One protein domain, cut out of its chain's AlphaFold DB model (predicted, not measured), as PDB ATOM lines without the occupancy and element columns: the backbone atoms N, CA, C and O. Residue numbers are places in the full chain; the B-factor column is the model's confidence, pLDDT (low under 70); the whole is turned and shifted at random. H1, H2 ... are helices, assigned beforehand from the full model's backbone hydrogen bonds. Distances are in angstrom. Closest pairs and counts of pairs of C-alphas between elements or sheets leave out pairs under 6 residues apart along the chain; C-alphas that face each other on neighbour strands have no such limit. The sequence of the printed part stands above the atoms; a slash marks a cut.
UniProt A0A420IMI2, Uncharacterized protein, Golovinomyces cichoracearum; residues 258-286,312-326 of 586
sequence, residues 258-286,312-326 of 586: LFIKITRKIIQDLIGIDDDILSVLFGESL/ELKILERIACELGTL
ATOM      1  N   LEU A 258     -13.008  10.504 -10.514       74.38
ATOM      2  CA  LEU A 258     -12.181  11.692 -10.234       74.38
ATOM      3  C   LEU A 258     -10.825  11.351  -9.597       74.38
ATOM      4  O   LEU A 258      -9.829  12.008  -9.879       74.38
ATOM      5  N   PHE A 259     -10.778  10.282  -8.798       68.81
ATOM      6  CA  PHE A 259      -9.550   9.726  -8.240       68.81
ATOM      7  C   PHE A 259      -8.525   9.315  -9.309       68.81
ATOM      8  O   PHE A 259      -7.359   9.633  -9.143       68.81
ATOM      9  N   ILE A 260      -8.944   8.692 -10.417       76.19
ATOM     10  CA  ILE A 260      -8.083   8.319 -11.554       76.19
ATOM     11  C   ILE A 260      -7.472   9.576 -12.174       76.19
ATOM     12  O   ILE A 260      -6.256   9.643 -12.315       76.19
ATOM     13  N   LYS A 261      -8.284  10.609 -12.444       79.69
ATOM     14  CA  LYS A 261      -7.815  11.903 -12.977       79.69
ATOM     15  C   LYS A 261      -6.848  12.604 -12.020       79.69
ATOM     16  O   LYS A 261      -5.831  13.133 -12.457       79.69
ATOM     17  N   ILE A 262      -7.121  12.553 -10.715       75.81
ATOM     18  CA  ILE A 262      -6.239  13.082  -9.667       75.81
ATOM     19  C   ILE A 262      -4.937  12.277  -9.592       75.81
ATOM     20  O   ILE A 262      -3.872  12.880  -9.568       75.81
ATOM     21  N   THR A 263      -4.973  10.941  -9.616       71.25
ATOM     22  CA  THR A 263      -3.753  10.118  -9.626       71.25
ATOM     23  C   THR A 263      -2.963  10.281 -10.915       71.25
ATOM     24  O   THR A 263      -1.744  10.333 -10.844       71.25
ATOM     25  N   ARG A 264      -3.624  10.431 -12.069       77.50
ATOM     26  CA  ARG A 264      -2.981  10.691 -13.361       77.50
ATOM     27  C   ARG A 264      -2.228  12.022 -13.301       77.50
ATOM     28  O   ARG A 264      -1.018  12.025 -13.489       77.50
ATOM     29  N   LYS A 265      -2.893  13.100 -12.861       80.44
ATOM     30  CA  LYS A 265      -2.250  14.404 -12.623       80.44
ATOM     31  C   LYS A 265      -1.141  14.368 -11.578       80.44
ATOM     32  O   LYS A 265      -0.096  14.951 -11.809       80.44
ATOM     33  N   ILE A 266      -1.328  13.689 -10.447       75.44
ATOM     34  CA  ILE A 266      -0.277  13.574  -9.426       75.44
ATOM     35  C   ILE A 266       0.913  12.788  -9.979       75.44
ATOM     36  O   ILE A 266       2.042  13.156  -9.698       75.44
ATOM     37  N   ILE A 267       0.706  11.742 -10.780       72.69
ATOM     38  CA  ILE A 267       1.808  10.972 -11.369       72.69
ATOM     39  C   ILE A 267       2.522  11.775 -12.471       72.69
ATOM     40  O   ILE A 267       3.752  11.755 -12.539       72.69
ATOM     41  N   GLN A 268       1.781  12.555 -13.254       79.31
ATOM     42  CA  GLN A 268       2.314  13.518 -14.218       79.31
ATOM     43  C   GLN A 268       3.136  14.626 -13.523       79.31
ATOM     44  O   GLN A 268       4.299  14.821 -13.863       79.31
ATOM     45  N   ASP A 269       2.590  15.280 -12.492       71.19
ATOM     46  CA  ASP A 269       3.220  16.407 -11.783       71.19
ATOM     47  C   ASP A 269       4.364  15.972 -10.831       71.19
ATOM     48  O   ASP A 269       5.324  16.719 -10.640       71.19
ATOM     49  N   LEU A 270       4.290  14.780 -10.216       65.81
ATOM     50  CA  LEU A 270       5.271  14.286  -9.230       65.81
ATOM     51  C   LEU A 270       6.386  13.433  -9.852       65.81
ATOM     52  O   LEU A 270       7.499  13.407  -9.323       65.81
ATOM     53  N   ILE A 271       6.087  12.685 -10.920       59.94
ATOM     54  CA  ILE A 271       7.002  11.687 -11.506       59.94
ATOM     55  C   ILE A 271       7.329  11.997 -12.982       59.94
ATOM     56  O   ILE A 271       8.312  11.471 -13.503       59.94
ATOM     57  N   GLY A 272       6.594  12.898 -13.647       69.44
ATOM     58  CA  GLY A 272       6.899  13.327 -15.018       69.44
ATOM     59  C   GLY A 272       6.614  12.258 -16.075       69.44
ATOM     60  O   GLY A 272       7.315  12.195 -17.081       69.44
ATOM     61  N   ILE A 273       5.637  11.381 -15.823       71.50
ATOM     62  CA  ILE A 273       5.206  10.344 -16.772       71.50
ATOM     63  C   ILE A 273       4.030  10.882 -17.586       71.50
ATOM     64  O   ILE A 273       3.034  11.323 -17.013       71.50
ATOM     65  N   ASP A 274       4.145  10.811 -18.912       74.00
ATOM     66  CA  ASP A 274       3.123  11.285 -19.846       74.00
ATOM     67  C   ASP A 274       1.819  10.478 -19.762       74.00
ATOM     68  O   ASP A 274       1.828   9.263 -19.538       74.00
ATOM     69  N   ASP A 275       0.692  11.144 -20.028       74.06
ATOM     70  CA  ASP A 275      -0.641  10.533 -19.964       74.06
ATOM     71  C   ASP A 275      -0.783   9.329 -20.903       74.06
ATOM     72  O   ASP A 275      -1.390   8.340 -20.505       74.06
ATOM     73  N   ASP A 276      -0.146   9.357 -22.080       70.50
ATOM     74  CA  ASP A 276      -0.101   8.233 -23.026       70.50
ATOM     75  C   ASP A 276       0.572   6.988 -22.417       70.50
ATOM     76  O   ASP A 276       0.132   5.854 -22.626       70.50
ATOM     77  N   ILE A 277       1.636   7.183 -21.628       71.69
ATOM     78  CA  ILE A 277       2.345   6.096 -20.939       71.69
ATOM     79  C   ILE A 277       1.487   5.575 -19.785       71.69
ATOM     80  O   ILE A 277       1.451   4.366 -19.558       71.69
ATOM     81  N   LEU A 278       0.755   6.452 -19.092       75.62
ATOM     82  CA  LEU A 278      -0.217   6.051 -18.075       75.62
ATOM     83  C   LEU A 278      -1.385   5.274 -18.696       75.62
ATOM     84  O   LEU A 278      -1.773   4.245 -18.147       75.62
ATOM     85  N   SER A 279      -1.865   5.662 -19.878       76.94
ATOM     86  CA  SER A 279      -2.888   4.920 -20.620       76.94
ATOM     87  C   SER A 279      -2.434   3.512 -21.015       76.94
ATOM     88  O   SER A 279      -3.187   2.545 -20.865       76.94
ATOM     89  N   VAL A 280      -1.172   3.369 -21.432       70.75
ATOM     90  CA  VAL A 280      -0.562   2.060 -21.715       70.75
ATOM     91  C   VAL A 280      -0.325   1.257 -20.426       70.75
ATOM     92  O   VAL A 280      -0.532   0.045 -20.409       70.75
ATOM     93  N   LEU A 281       0.074   1.906 -19.326       70.19
ATOM     94  CA  LEU A 281       0.362   1.270 -18.032       70.19
ATOM     95  C   LEU A 281      -0.904   0.756 -17.328       70.19
ATOM     96  O   LEU A 281      -0.885  -0.322 -16.731       70.19
ATOM     97  N   PHE A 282      -2.003   1.510 -17.403       68.31
ATOM     98  CA  PHE A 282      -3.309   1.101 -16.883       68.31
ATOM     99  C   PHE A 282      -4.077   0.182 -17.849       68.31
ATOM    100  O   PHE A 282      -5.065  -0.431 -17.442       68.31
ATOM    101  N   GLY A 283      -3.595   0.014 -19.086       51.94
ATOM    102  CA  GLY A 283      -4.165  -0.894 -20.087       51.94
ATOM    103  C   GLY A 283      -5.493  -0.417 -20.683       51.94
ATOM    104  O   GLY A 283      -6.222  -1.214 -21.269       51.94
ATOM    105  N   GLU A 284      -5.813   0.866 -20.520       62.19
ATOM    106  CA  GLU A 284      -6.972   1.528 -21.131       62.19
ATOM    107  C   GLU A 284      -6.743   1.809 -22.625       62.19
ATOM    108  O   GLU A 284      -7.690   1.753 -23.410       62.19
ATOM    109  N   SER A 285      -5.486   2.021 -23.038       43.84
ATOM    110  CA  SER A 285      -5.079   1.975 -24.440       43.84
ATOM    111  C   SER A 285      -4.363   0.657 -24.741       43.84
ATOM    112  O   SER A 285      -3.343   0.304 -24.144       43.84
ATOM    113  N   LEU A 286      -4.885  -0.090 -25.717       40.34
ATOM    114  CA  LEU A 286      -4.097  -1.131 -26.368       40.34
ATOM    115  C   LEU A 286      -2.937  -0.454 -27.099       40.34
ATOM    116  O   LEU A 286      -3.160   0.457 -27.894       40.34
ATOM    117  N   GLU A 312      12.386   3.026 -11.837       73.19
ATOM    118  CA  GLU A 312      11.728   2.200 -10.812       73.19
ATOM    119  C   GLU A 312      12.428   2.296  -9.440       73.19
ATOM    120  O   GLU A 312      11.767   2.401  -8.407       73.19
ATOM    121  N   LEU A 313      13.765   2.348  -9.406       70.94
ATOM    122  CA  LEU A 313      14.512   2.600  -8.166       70.94
ATOM    123  C   LEU A 313      14.365   4.045  -7.674       70.94
ATOM    124  O   LEU A 313      14.153   4.252  -6.483       70.94
ATOM    125  N   LYS A 314      14.419   5.042  -8.567       67.56
ATOM    126  CA  LYS A 314      14.280   6.464  -8.195       67.56
ATOM    127  C   LYS A 314      12.891   6.807  -7.661       67.56
ATOM    128  O   LYS A 314      12.783   7.584  -6.715       67.56
ATOM    129  N   ILE A 315      11.829   6.237  -8.237       71.50
ATOM    130  CA  ILE A 315      10.467   6.438  -7.727       71.50
ATOM    131  C   ILE A 315      10.291   5.760  -6.364       71.50
ATOM    132  O   ILE A 315       9.705   6.361  -5.468       71.50
ATOM    133  N   LEU A 316      10.861   4.564  -6.160       77.06
ATOM    134  CA  LEU A 316      10.827   3.875  -4.868       77.06
ATOM    135  C   LEU A 316      11.609   4.640  -3.789       77.06
ATOM    136  O   LEU A 316      11.103   4.816  -2.684       77.06
ATOM    137  N   GLU A 317      12.801   5.140  -4.118       73.19
ATOM    138  CA  GLU A 317      13.619   5.998  -3.253       73.19
ATOM    139  C   GLU A 317      12.866   7.282  -2.877       73.19
ATOM    140  O   GLU A 317      12.790   7.639  -1.701       73.19
ATOM    141  N   ARG A 318      12.221   7.945  -3.849       74.38
ATOM    142  CA  ARG A 318      11.435   9.154  -3.581       74.38
ATOM    143  C   ARG A 318      10.213   8.866  -2.708       74.38
ATOM    144  O   ARG A 318       9.995   9.588  -1.740       74.38
ATOM    145  N   ILE A 319       9.466   7.796  -2.987       74.00
ATOM    146  CA  ILE A 319       8.339   7.353  -2.151       74.00
ATOM    147  C   ILE A 319       8.817   7.033  -0.728       74.00
ATOM    148  O   ILE A 319       8.165   7.442   0.228       74.00
ATOM    149  N   ALA A 320       9.963   6.367  -0.562       72.62
ATOM    150  CA  ALA A 320      10.528   6.069   0.753       72.62
ATOM    151  C   ALA A 320      10.917   7.342   1.529       72.62
ATOM    152  O   ALA A 320      10.620   7.439   2.719       72.62
ATOM    153  N   CYS A 321      11.507   8.343   0.869       69.62
ATOM    154  CA  CYS A 321      11.833   9.637   1.479       69.62
ATOM    155  C   CYS A 321      10.581  10.429   1.903       69.62
ATOM    156  O   CYS A 321      10.531  10.963   3.015       69.62
ATOM    157  N   GLU A 322       9.549  10.488   1.057       79.25
ATOM    158  CA  GLU A 322       8.293  11.177   1.391       79.25
ATOM    159  C   GLU A 322       7.507  10.418   2.483       79.25
ATOM    160  O   GLU A 322       6.973  11.041   3.401       79.25
ATOM    161  N   LEU A 323       7.509   9.075   2.474       73.88
ATOM    162  CA  LEU A 323       6.936   8.254   3.551       73.88
ATOM    163  C   LEU A 323       7.712   8.382   4.866       73.88
ATOM    164  O   LEU A 323       7.083   8.433   5.917       73.88
ATOM    165  N   GLY A 324       9.043   8.486   4.838       74.31
ATOM    166  CA  GLY A 324       9.847   8.784   6.028       74.31
ATOM    167  C   GLY A 324       9.523  10.166   6.605       74.31
ATOM    168  O   GLY A 324       9.372  10.321   7.815       74.31
ATOM    169  N   THR A 325       9.306  11.153   5.733       73.88
ATOM    170  CA  THR A 325       8.880  12.507   6.119       73.88
ATOM    171  C   THR A 325       7.460  12.517   6.703       73.88
ATOM    172  O   THR A 325       7.188  13.237   7.665       73.88
ATOM    173  N   LEU A 326       6.546  11.708   6.157       73.19
ATOM    174  CA  LEU A 326       5.193  11.525   6.688       73.19
ATOM    175  C   LEU A 326       5.202  10.772   8.028       73.19
ATOM    176  O   LEU A 326       4.501  11.173   8.954       73.19
TER     177      LEU A 326
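What this domain is: This is residues 258 to 286 and 312 to 326 of the 586 residues of an uncharacterized protein of Golovinomyces cichoracearum (UniProt A0A420IMI2). The longest helix, H3, stands off to one side of a loose pair, H1 and H2, and comes near that pair only at Ile 271 of H1. Residues 258 to 263 of H1 and 319 to 326 of H3 stick out. The printed part has 44 residues, with H1, H2 and H3 in that order and no named strand: all helix. It is loose, with a radius of gyration of the C-alphas of 12.0 A, and spans 36 by 24 by 14 A.

Where its parts are: H3, residues 312 to 326, is 20.9 A long and ends with C-alpha 326 at (5.193, 11.525, 6.688). H1, residues 258 to 271, is 19.2 A long and begins with C-alpha 258 at (-12.181, 11.692, -10.234). H2 is residues 275 to 282, 10.3 A.

How they stand to each other: H3 and H1 are close but not clearly touching, about perpendicular at 74 degrees; their closest C-alphas, Ile 271 and Ile 315, are 7.3 A apart. H1, with residues 264 to 268 alone, only just touches H2, with 3 pairs of C-alphas within 8 A; the closest, Arg 264 and Asp 275, are 7.0 A apart. Their tilt is steep, 66 degrees, opposite ways. H2 and H3 are apart. In H1, H2 and H3 every O i to N i+4 pair is within hydrogen-bond range.

The domain as a whole: The farthest C-alphas, Leu 286 and Thr 325, are 37.5 A apart. Residues 287 to 311 are not printed; the gap is 22.4 A between C-alphas 286 and 312. The link from H1 to H2 is tight. Low pLDDT includes residues 282 to 286.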